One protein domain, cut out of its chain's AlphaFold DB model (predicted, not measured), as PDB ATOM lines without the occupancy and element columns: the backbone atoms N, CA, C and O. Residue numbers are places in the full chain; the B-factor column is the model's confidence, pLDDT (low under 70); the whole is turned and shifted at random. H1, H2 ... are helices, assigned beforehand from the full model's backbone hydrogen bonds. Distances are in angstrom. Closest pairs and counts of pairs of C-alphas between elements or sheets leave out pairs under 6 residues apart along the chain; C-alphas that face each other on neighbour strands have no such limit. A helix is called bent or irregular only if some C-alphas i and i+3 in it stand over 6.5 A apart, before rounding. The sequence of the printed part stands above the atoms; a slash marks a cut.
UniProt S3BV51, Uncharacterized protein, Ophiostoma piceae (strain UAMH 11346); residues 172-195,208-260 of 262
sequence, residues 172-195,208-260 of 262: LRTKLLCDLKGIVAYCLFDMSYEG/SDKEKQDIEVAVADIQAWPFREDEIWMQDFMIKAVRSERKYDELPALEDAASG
ATOM      1  N   LEU A 172     191.513 273.085 161.883       80.06
ATOM      2  CA  LEU A 172     191.504 272.272 163.085       80.06
ATOM      3  C   LEU A 172     190.643 271.018 162.908       80.06
ATOM      4  O   LEU A 172     191.063 269.919 163.264       80.06
ATOM      5  N   ARG A 173     189.433 271.162 162.368       86.69
ATOM      6  CA  ARG A 173     188.567 270.004 162.148       86.69
ATOM      7  C   ARG A 173     189.249 269.002 161.220       86.69
ATOM      8  O   ARG A 173     189.210 267.812 161.506       86.69
ATOM      9  N   THR A 174     189.917 269.476 160.169       86.44
ATOM     10  CA  THR A 174     190.715 268.624 159.277       86.44
ATOM     11  C   THR A 174     191.795 267.864 160.047       86.44
ATOM     12  O   THR A 174     191.905 266.652 159.878       86.44
ATOM     13  N   LYS A 175     192.545 268.530 160.937       84.75
ATOM     14  CA  LYS A 175     193.542 267.859 161.787       84.75
ATOM     15  C   LYS A 175     192.901 266.808 162.696       84.75
ATOM     16  O   LYS A 175     193.348 265.670 162.694       84.75
ATOM     17  N   LEU A 176     191.843 267.161 163.426       88.88
ATOM     18  CA  LEU A 176     191.128 266.239 164.317       88.88
ATOM     19  C   LEU A 176     190.591 265.014 163.573       88.88
ATOM     20  O   LEU A 176     190.590 263.907 164.102       88.88
ATOM     21  N   LEU A 177     190.157 265.213 162.331       91.00
ATOM     22  CA  LEU A 177     189.723 264.138 161.458       91.00
ATOM     23  C   LEU A 177     190.884 263.220 161.067       91.00
ATOM     24  O   LEU A 177     190.709 262.005 161.034       91.00
ATOM     25  N   CYS A 178     192.053 263.790 160.762       88.19
ATOM     26  CA  CYS A 178     193.272 263.025 160.514       88.19
ATOM     27  C   CYS A 178     193.700 262.244 161.760       88.19
ATOM     28  O   CYS A 178     194.007 261.064 161.632       88.19
ATOM     29  N   ASP A 179     193.649 262.859 162.945       89.12
ATOM     30  CA  ASP A 179     193.965 262.196 164.213       89.12
ATOM     31  C   ASP A 179     192.991 261.031 164.470       89.12
ATOM     32  O   ASP A 179     193.430 259.921 164.756       89.12
ATOM     33  N   LEU A 180     191.677 261.234 164.285       92.75
ATOM     34  CA  LEU A 180     190.664 260.181 164.438       92.75
ATOM     35  C   LEU A 180     190.882 259.026 163.450       92.75
ATOM     36  O   LEU A 180     190.888 257.865 163.852       92.75
ATOM     37  N   LYS A 181     191.071 259.338 162.160       90.56
ATOM     38  CA  LYS A 181     191.355 258.335 161.119       90.56
ATOM     39  C   LYS A 181     192.631 257.563 161.438       90.56
ATOM     40  O   LYS A 181     192.658 256.348 161.283       90.56
ATOM     41  N   GLY A 182     193.657 258.274 161.897       87.44
ATOM     42  CA  GLY A 182     194.922 257.710 162.333       87.44
ATOM     43  C   GLY A 182     194.740 256.741 163.493       87.44
ATOM     44  O   GLY A 182     195.082 255.572 163.363       87.44
ATOM     45  N   ILE A 183     194.122 257.179 164.591       89.06
ATOM     46  CA  ILE A 183     193.829 256.313 165.741       89.06
ATOM     47  C   ILE A 183     193.087 255.056 165.288       89.06
ATOM     48  O   ILE A 183     193.522 253.955 165.604       89.06
ATOM     49  N   VAL A 184     192.015 255.196 164.502       89.00
ATOM     50  CA  VAL A 184     191.254 254.044 164.002       89.00
ATOM     51  C   VAL A 184     192.138 253.106 163.175       89.00
ATOM     52  O   VAL A 184     192.117 251.902 163.414       89.00
ATOM     53  N   ALA A 185     192.943 253.636 162.253       86.44
ATOM     54  CA  ALA A 185     193.833 252.834 161.419       86.44
ATOM     55  C   ALA A 185     194.868 252.062 162.254       86.44
ATOM     56  O   ALA A 185     194.924 250.840 162.180       86.44
ATOM     57  N   TYR A 186     195.652 252.749 163.088       84.31
ATOM     58  CA  TYR A 186     196.766 252.123 163.813       84.31
ATOM     59  C   TYR A 186     196.340 251.323 165.048       84.31
ATOM     60  O   TYR A 186     197.072 250.427 165.465       84.31
ATOM     61  N   CYS A 187     195.182 251.624 165.644       82.62
ATOM     62  CA  CYS A 187     194.699 250.882 166.810       82.62
ATOM     63  C   CYS A 187     193.903 249.633 166.426       82.62
ATOM     64  O   CYS A 187     193.975 248.638 167.145       82.62
ATOM     65  N   LEU A 188     193.128 249.679 165.334       85.12
ATOM     66  CA  LEU A 188     192.249 248.570 164.951       85.12
ATOM     67  C   LEU A 188     192.842 247.670 163.867       85.12
ATOM     68  O   LEU A 188     192.494 246.491 163.808       85.12
ATOM     69  N   PHE A 189     193.752 248.187 163.041       83.44
ATOM     70  CA  PHE A 189     194.351 247.437 161.940       83.44
ATOM     71  C   PHE A 189     195.856 247.254 162.126       83.44
ATOM     72  O   PHE A 189     196.545 248.042 162.774       83.44
ATOM     73  N   ASP A 190     196.382 246.172 161.554       76.25
ATOM     74  CA  ASP A 190     197.820 245.936 161.510       76.25
ATOM     75  C   ASP A 190     198.458 246.830 160.444       76.25
ATOM     76  O   ASP A 190     198.498 246.471 159.275       76.25
ATOM     77  N   MET A 191     198.982 247.980 160.863       74.38
ATOM     78  CA  MET A 191     199.679 248.927 159.985       74.38
ATOM     79  C   MET A 191     201.199 248.685 159.929       74.38
ATOM     80  O   MET A 191     201.956 249.561 159.512       74.38
ATOM     81  N   SER A 192     201.689 247.507 160.347       67.56
ATOM     82  CA  SER A 192     203.132 247.193 160.383       67.56
ATOM     83  C   SER A 192     203.820 247.206 159.013       67.56
ATOM     84  O   SER A 192     205.049 247.270 158.940       67.56
ATOM     85  N   TYR A 193     203.044 247.159 157.930       62.31
ATOM     86  CA  TYR A 193     203.535 247.229 156.556       62.31
ATOM     87  C   TYR A 193     203.816 248.657 156.071       62.31
ATOM     88  O   TYR A 193     204.454 248.816 155.028       62.31
ATOM     89  N   GLU A 194     203.374 249.701 156.778       60.88
ATOM     90  CA  GLU A 194     203.686 251.074 156.383       60.88
ATOM     91  C   GLU A 194     205.197 251.344 156.467       60.88
ATOM     92  O   GLU A 194     205.830 251.214 157.514       60.88
ATOM     93  N   GLY A 195     205.789 251.694 155.323       53.25
ATOM     94  CA  GLY A 195     207.241 251.819 155.134       53.25
ATOM     95  C   GLY A 195     207.828 250.756 154.203       53.25
ATOM     96  O   GLY A 195     208.898 250.965 153.631       53.25
ATOM     97  N   SER A 208     189.765 241.413 149.951       84.88
ATOM     98  CA  SER A 208     190.092 240.030 150.275       84.88
ATOM     99  C   SER A 208     189.322 239.556 151.510       84.88
ATOM    100  O   SER A 208     188.838 240.344 152.324       84.88
ATOM    101  N   ASP A 209     189.215 238.240 151.685       86.25
ATOM    102  CA  ASP A 209     188.525 237.678 152.852       86.25
ATOM    103  C   ASP A 209     189.257 237.982 154.166       86.25
ATOM    104  O   ASP A 209     188.613 238.115 155.204       86.25
ATOM    105  N   LYS A 210     190.585 238.173 154.115       85.12
ATOM    106  CA  LYS A 210     191.363 238.646 155.263       85.12
ATOM    107  C   LYS A 210     190.958 240.069 155.652       85.12
ATOM    108  O   LYS A 210     190.646 240.297 156.810       85.12
ATOM    109  N   GLU A 211     190.894 240.994 154.695       84.12
ATOM    110  CA  GLU A 211     190.504 242.386 154.974       84.12
ATOM    111  C   GLU A 211     189.075 242.478 155.521       84.12
ATOM    112  O   GLU A 211     188.820 243.223 156.462       84.12
ATOM    113  N   LYS A 212     188.142 241.672 154.994       88.12
ATOM    114  CA  LYS A 212     186.781 241.580 155.551       88.12
ATOM    115  C   LYS A 212     186.790 241.067 156.990       88.12
ATOM    116  O   LYS A 212     186.054 241.586 157.823       88.12
ATOM    117  N   GLN A 213     187.608 240.057 157.284       88.50
ATOM    118  CA  GLN A 213     187.740 239.527 158.638       88.50
ATOM    119  C   GLN A 213     188.343 240.566 159.593       88.50
ATOM    120  O   GLN A 213     187.845 240.711 160.707       88.50
ATOM    121  N   ASP A 214     189.366 241.303 159.157       88.00
ATOM    122  CA  ASP A 214     189.996 242.367 159.942       88.00
ATOM    123  C   ASP A 214     188.989 243.495 160.244       88.00
ATOM    124  O   ASP A 214     188.915 243.966 161.380       88.00
ATOM    125  N   ILE A 215     188.138 243.859 159.274       91.94
ATOM    126  CA  ILE A 215     187.020 244.799 159.475       91.94
ATOM    127  C   ILE A 215     186.047 244.289 160.545       91.94
ATOM    128  O   ILE A 215     185.676 245.049 161.434       91.94
ATOM    129  N   GLU A 216     185.626 243.023 160.497       94.06
ATOM    130  CA  GLU A 216     184.672 242.498 161.484       94.06
ATOM    131  C   GLU A 216     185.278 242.380 162.891       94.06
ATOM    132  O   GLU A 216     184.573 242.602 163.876       94.06
ATOM    133  N   VAL A 217     186.583 242.111 163.006       92.19
ATOM    134  CA  VAL A 217     187.302 242.185 164.290       92.19
ATOM    135  C   VAL A 217     187.308 243.623 164.817       92.19
ATOM    136  O   VAL A 217     186.927 243.848 165.962       92.19
ATOM    137  N   ALA A 218     187.648 244.602 163.975       92.81
ATOM    138  CA  ALA A 218     187.620 246.017 164.343       92.81
ATOM    139  C   ALA A 218     186.215 246.483 164.773       92.81
ATOM    140  O   ALA A 218     186.067 247.237 165.736       92.81
ATOM    141  N   VAL A 219     185.166 246.015 164.089       95.00
ATOM    142  CA  VAL A 219     183.770 246.294 164.453       95.00
ATOM    143  C   VAL A 219     183.417 245.682 165.807       95.00
ATOM    144  O   VAL A 219     182.809 246.371 166.626       95.00
ATOM    145  N   ALA A 220     183.802 244.430 166.064       94.19
ATOM    146  CA  ALA A 220     183.571 243.783 167.354       94.19
ATOM    147  C   ALA A 220     184.279 244.528 168.500       94.19
ATOM    148  O   ALA A 220     183.682 244.732 169.559       94.19
ATOM    149  N   ASP A 221     185.505 245.007 168.265       93.06
ATOM    150  CA  ASP A 221     186.247 245.823 169.228       93.06
ATOM    151  C   ASP A 221     185.507 247.138 169.525       93.06
ATOM    152  O   ASP A 221     185.264 247.453 170.690       93.06
ATOM    153  N   ILE A 222     185.061 247.871 168.492       94.38
ATOM    154  CA  ILE A 222     184.279 249.111 168.666       94.38
ATOM    155  C   ILE A 222     182.961 248.846 169.405       94.38
ATOM    156  O   ILE A 222     182.538 249.661 170.226       94.38
ATOM    157  N   GLN A 223     182.293 247.723 169.136       95.19
ATOM    158  CA  GLN A 223     181.050 247.349 169.819       95.19
ATOM    159  C   GLN A 223     181.253 247.106 171.317       95.19
ATOM    160  O   GLN A 223     180.356 247.399 172.109       95.19
ATOM    161  N   ALA A 224     182.425 246.606 171.713       94.19
ATOM    162  CA  ALA A 224     182.779 246.380 173.109       94.19
ATOM    163  C   ALA A 224     183.210 247.661 173.850       94.19
ATOM    164  O   ALA A 224     183.360 247.640 175.073       94.19
ATOM    165  N   TRP A 225     183.425 248.774 173.140       93.38
ATOM    166  CA  TRP A 225     183.845 250.030 173.754       93.38
ATOM    167  C   TRP A 225     182.752 250.649 174.642       93.38
ATOM    168  O   TRP A 225     181.581 250.674 174.255       93.38
ATOM    169  N   PRO A 226     183.121 251.207 175.812       90.75
ATOM    170  CA  PRO A 226     182.167 251.752 176.775       90.75
ATOM    171  C   PRO A 226     181.713 253.170 176.385       90.75
ATOM    172  O   PRO A 226     182.099 254.154 177.014       90.75
ATOM    173  N   PHE A 227     180.898 253.286 175.335       89.75
ATOM    174  CA  PHE A 227     180.237 254.550 174.996       89.75
ATOM    175  C   PHE A 227     179.137 254.897 175.995       89.75
ATOM    176  O   PHE A 227     178.459 254.023 176.538       89.75
ATOM    177  N   ARG A 228     178.927 256.198 176.198       92.38
ATOM    178  CA  ARG A 228     177.783 256.697 176.962       92.38
ATOM    179  C   ARG A 228     176.491 256.526 176.162       92.38
ATOM    180  O   ARG A 228     176.517 256.430 174.936       92.38
ATOM    181  N   GLU A 229     175.351 256.550 176.847       90.56
ATOM    182  CA  GLU A 229     174.036 256.418 176.200       90.56
ATOM    183  C   GLU A 229     173.802 257.481 175.113       90.56
ATOM    184  O   GLU A 229     173.299 257.173 174.035       90.56
ATOM    185  N   ASP A 230     174.237 258.722 175.355       90.50
ATOM    186  CA  ASP A 230     174.148 259.842 174.413       90.50
ATOM    187  C   ASP A 230     175.173 259.772 173.262       90.50
ATOM    188  O   ASP A 230     175.185 260.626 172.373       90.50
ATOM    189  N   GLU A 231     176.016 258.739 173.247       92.94
ATOM    190  CA  GLU A 231     177.138 258.569 172.317       92.94
ATOM    191  C   GLU A 231     177.055 257.272 171.514       92.94
ATOM    192  O   GLU A 231     177.911 257.008 170.671       92.94
ATOM    193  N   ILE A 232     175.983 256.498 171.690       93.25
ATOM    194  CA  ILE A 232     175.717 255.284 170.907       93.25
ATOM    195  C   ILE A 232     175.697 255.599 169.403       93.25
ATOM    196  O   ILE A 232     176.167 254.812 168.584       93.25
ATOM    197  N   TRP A 233     175.225 256.787 169.015       93.94
ATOM    198  CA  TRP A 233     175.274 257.221 167.619       93.94
ATOM    199  C   TRP A 233     176.712 257.397 167.100       93.94
ATOM    200  O   TRP A 233     176.954 257.177 165.914       93.94
ATOM    201  N   MET A 234     177.671 257.778 167.958       95.62
ATOM    202  CA  MET A 234     179.088 257.889 167.589       95.62
ATOM    203  C   MET A 234     179.674 256.500 167.346       95.62
ATOM    204  O   MET A 234     180.404 256.307 166.377       95.62
ATOM    205  N   GLN A 235     179.312 255.530 168.190       95.50
ATOM    206  CA  GLN A 235     179.687 254.129 168.012       95.50
ATOM    207  C   GLN A 235     179.171 253.585 166.670       95.50
ATOM    208  O   GLN A 235     179.958 253.077 165.872       95.50
ATOM    209  N   ASP A 236     177.875 253.762 166.382       95.81
ATOM    210  CA  ASP A 236     177.261 253.374 165.103       95.81
ATOM    211  C   ASP A 236     177.928 254.077 163.910       95.81
ATOM    212  O   ASP A 236     178.238 253.440 162.901       95.81
ATOM    213  N   PHE A 237     178.218 255.377 164.037       95.75
ATOM    214  CA  PHE A 237     178.938 256.124 163.010       95.75
ATOM    215  C   PHE A 237     180.304 255.499 162.718       95.75
ATOM    216  O   PHE A 237     180.639 255.284 161.555       95.75
ATOM    217  N   MET A 238     181.100 255.219 163.752       95.50
ATOM    218  CA  MET A 238     182.439 254.656 163.580       95.50
ATOM    219  C   MET A 238     182.397 253.251 162.988       95.50
ATOM    220  O   MET A 238     183.193 252.966 162.101       95.50
ATOM    221  N   ILE A 239     181.447 252.403 163.401       95.44
ATOM    222  CA  ILE A 239     181.234 251.081 162.791       95.44
ATOM    223  C   ILE A 239     180.994 251.230 161.283       95.44
ATOM    224  O   ILE A 239     181.655 250.575 160.476       95.44
ATOM    225  N   LYS A 240     180.095 252.139 160.887       95.00
ATOM    226  CA  LYS A 240     179.808 252.417 159.470       95.00
ATOM    227  C   LYS A 240     181.015 252.995 158.739       95.00
ATOM    228  O   LYS A 240     181.244 252.661 157.581       95.00
ATOM    229  N   ALA A 241     181.803 253.840 159.399       93.00
ATOM    230  CA  ALA A 241     183.016 254.402 158.818       93.00
ATOM    231  C   ALA A 241     184.090 253.327 158.586       93.00
ATOM    232  O   ALA A 241     184.691 253.287 157.517       93.00
ATOM    233  N   VAL A 242     184.277 252.413 159.543       92.25
ATOM    234  CA  VAL A 242     185.184 251.259 159.436       92.25
ATOM    235  C   VAL A 242     184.755 250.312 158.315       92.25
ATOM    236  O   VAL A 242     185.591 249.853 157.541       92.25
ATOM    237  N   ARG A 243     183.447 250.096 158.143       92.25
ATOM    238  CA  ARG A 243     182.889 249.331 157.015       92.25
ATOM    239  C   ARG A 243     182.900 250.079 155.678       92.25
ATOM    240  O   ARG A 243     182.432 249.542 154.678       92.25
ATOM    241  N   SER A 244     183.424 251.306 155.635       88.00
ATOM    242  CA  SER A 244     183.381 252.189 154.459       88.00
ATOM    243  C   SER A 244     181.962 252.502 153.951       88.00
ATOM    244  O   SER A 244     181.780 252.929 152.813       88.00
ATOM    245  N   GLU A 245     180.947 252.342 154.801       90.44
ATOM    246  CA  GLU A 245     179.548 252.687 154.520       90.44
ATOM    247  C   GLU A 245     179.280 254.184 154.716       90.44
ATOM    248  O   GLU A 245     178.297 254.721 154.200       90.44
ATOM    249  N   ARG A 246     180.150 254.871 155.467       90.75
ATOM    250  CA  ARG A 246     180.035 256.301 155.757       90.75
ATOM    251  C   ARG A 246     181.388 256.996 155.728       90.75
ATOM    252  O   ARG A 246     182.392 256.441 156.165       90.75
ATOM    253  N   LYS A 247     181.428 258.238 155.245       90.06
ATOM    254  CA  LYS A 247     182.657 259.041 155.258       90.06
ATOM    255  C   LYS A 247     182.776 259.815 156.562       90.06
ATOM    256  O   LYS A 247     181.821 260.450 156.992       90.06
ATOM    257  N   TYR A 248     183.979 259.867 157.131       87.19
ATOM    258  CA  TYR A 248     184.284 260.698 158.303       87.19
ATOM    259  C   TYR A 248     183.925 262.187 158.110       87.19
ATOM    260  O   TYR A 248     183.557 262.861 159.068       87.19
ATOM    261  N   ASP A 249     183.954 262.695 156.872       86.88
ATOM    262  CA  ASP A 249     183.571 264.079 156.536       86.88
ATOM    263  C   ASP A 249     182.076 264.377 156.798       86.88
ATOM    264  O   ASP A 249     181.665 265.539 156.836       86.88
ATOM    265  N   GLU A 250     181.260 263.335 156.989       89.56
ATOM    266  CA  GLU A 250     179.834 263.418 157.322       89.56
ATOM    267  C   GLU A 250     179.556 263.454 158.829       89.56
ATOM    268  O   GLU A 250     178.387 263.442 159.229       89.56
ATOM    269  N   LEU A 251     180.595 263.472 159.673       91.69
ATOM    270  CA  LEU A 251     180.428 263.738 161.099       91.69
ATOM    271  C   LEU A 251     179.721 265.092 161.300       91.69
ATOM    272  O   LEU A 251     179.994 266.027 160.539       91.69
ATOM    273  N   PRO A 252     178.887 265.244 162.344       90.06
ATOM    274  CA  PRO A 252     178.268 266.526 162.666       90.06
ATOM    275  C   PRO A 252     179.297 267.649 162.818       90.06
ATOM    276  O   PRO A 252     180.444 267.419 163.225       90.06
ATOM    277  N   ALA A 253     178.895 268.865 162.479       89.31
ATOM    278  CA  ALA A 253     179.671 270.089 162.641       89.31
ATOM    279  C   ALA A 253     178.820 271.201 163.266       89.31
ATOM    280  O   ALA A 253     177.604 271.065 163.403       89.31
ATOM    281  N   LEU A 254     179.460 272.319 163.615       85.00
ATOM    282  CA  LEU A 254     178.798 273.428 164.308       85.00
ATOM    283  C   LEU A 254     177.549 273.935 163.563       85.00
ATOM    284  O   LEU A 254     176.548 274.293 164.183       85.00
ATOM    285  N   GLU A 255     177.595 273.950 162.231       84.56
ATOM    286  CA  GLU A 255     176.500 274.419 161.380       84.56
ATOM    287  C   GLU A 255     175.264 273.492 161.411       84.56
ATOM    288  O   GLU A 255     174.138 273.939 161.172       84.56
ATOM    289  N   ASP A 256     175.449 272.216 161.753       79.19
ATOM    290  CA  ASP A 256     174.376 271.218 161.814       79.19
ATOM    291  C   ASP A 256     173.493 271.435 163.066       79.19
ATOM    292  O   ASP A 256     172.270 271.292 163.013       79.19
ATOM    293  N   ALA A 257     174.086 271.925 164.163       62.09
ATOM    294  CA  ALA A 257     173.359 272.306 165.378       62.09
ATOM    295  C   ALA A 257     172.475 273.554 165.182       62.09
ATOM    296  O   ALA A 257     171.408 273.666 165.785       62.09
ATOM    297  N   ALA A 258     172.887 274.486 164.314       58.34
ATOM    298  CA  ALA A 258     172.122 275.698 164.009       58.34
ATOM    299  C   ALA A 258     170.943 275.449 163.049       58.34
ATOM    300  O   ALA A 258     170.023 276.263 162.978       58.34
ATOM    301  N   SER A 259     170.968 274.338 162.309       56.66
ATOM    302  CA  SER A 259     169.948 273.983 161.314       56.66
ATOM    303  C   SER A 259     168.885 273.005 161.830       56.66
ATOM    304  O   SER A 259     167.938 272.715 161.103       56.66
ATOM    305  N   GLY A 260     168.995 272.535 163.079       47.91
ATOM    306  CA  GLY A 260     168.046 271.584 163.674       47.91
ATOM    307  C   GLY A 260     168.112 270.176 163.069       47.91
ATOM    308  O   GLY A 260     167.170 269.409 163.234       47.91
TER     309      GLY A 260
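AT A GLANCE: This is residues 172 to 195 and 208 to 260 of the 262 residues of an uncharacterized protein of Ophiostoma piceae (strain UAMH 11346) (UniProt S3BV51). Two helices, H2 and H3, fold back on each other as a helical hairpin, and the long helix H1 comes up to H2 with its last residue, Leu 188, its line about perpendicular to that of H2. After H3 a long link leads away to the small helix H4, and residues 254 to 260, which include H4, stick out free of the rest. The printed part has 77 residues with four named helices, in the order H1, H2, H3, H4 along the chain, and no named strand; the class is all helix. The whole is only just loose, close to compact, with a radius of gyration of the C-alphas of 14.0 A, and its C-alphas span 42 by 29 by 21 A.

HOW THE PARTS SIT: Start at the first printed residue with H1, residues 172 to 188, and look next at H2, residues 209 to 224. These two are close but not clearly touching, with 2 pairs of C-alphas within 8 A; the closest C-alphas are those of Leu 188 and Ala 218, 5.3 A apart. Their lines stand at 71 degrees, only just about perpendicular. Go on to H3, residues 229 to 242, which touches H2; the closest C-alphas are those of Val 219 and Ile 239, 5.7 A apart. H2 and H3 form a helical hairpin, running opposite ways at a shallow tilt of 9 degrees. H1 and H3 are near each other, with 9 pairs of C-alphas within 10 A. Last comes H4, residues 254 to 258, which is apart from H1, H2 and H3. In H1 and H2 every O i to N i+4 pair is within hydrogen-bond range; in H3 it is 8 of 10, and in H4 0 of 1, where 2 of 2 O i to N i+3 pairs are within range.

IN THESE COORDINATES: Find C-alpha 172 at (191.504, 272.272, 163.085); from there H1 runs 23.8 A to C-alpha 188 at (192.249, 248.570, 164.951). H2 measures 22.8 A from C-alpha 209 to C-alpha 224. H3 measures 20.8 A from C-alpha 229 to C-alpha 242 and is irregular: C-alphas 230 and 233 are 7.4 A apart. H4 ends at C-alpha 258, at (172.122, 275.698, 164.009).

THE WHOLE: The two C-alphas farthest apart are those of Gly 195 and Gly 260, 44.7 A. Residues 196 to 207 are not printed, and C-alphas 195 and 208 are 21.4 A apart across this cut, which lies in the link from H1 to H2. The link from H2 to H3 is tight, with 4 residues, and that from H3 to H4 is long, with 11. The mean pLDDT of the printed part is 86.3; look for values under 70 at residues 192 to 195 and 257 to 260.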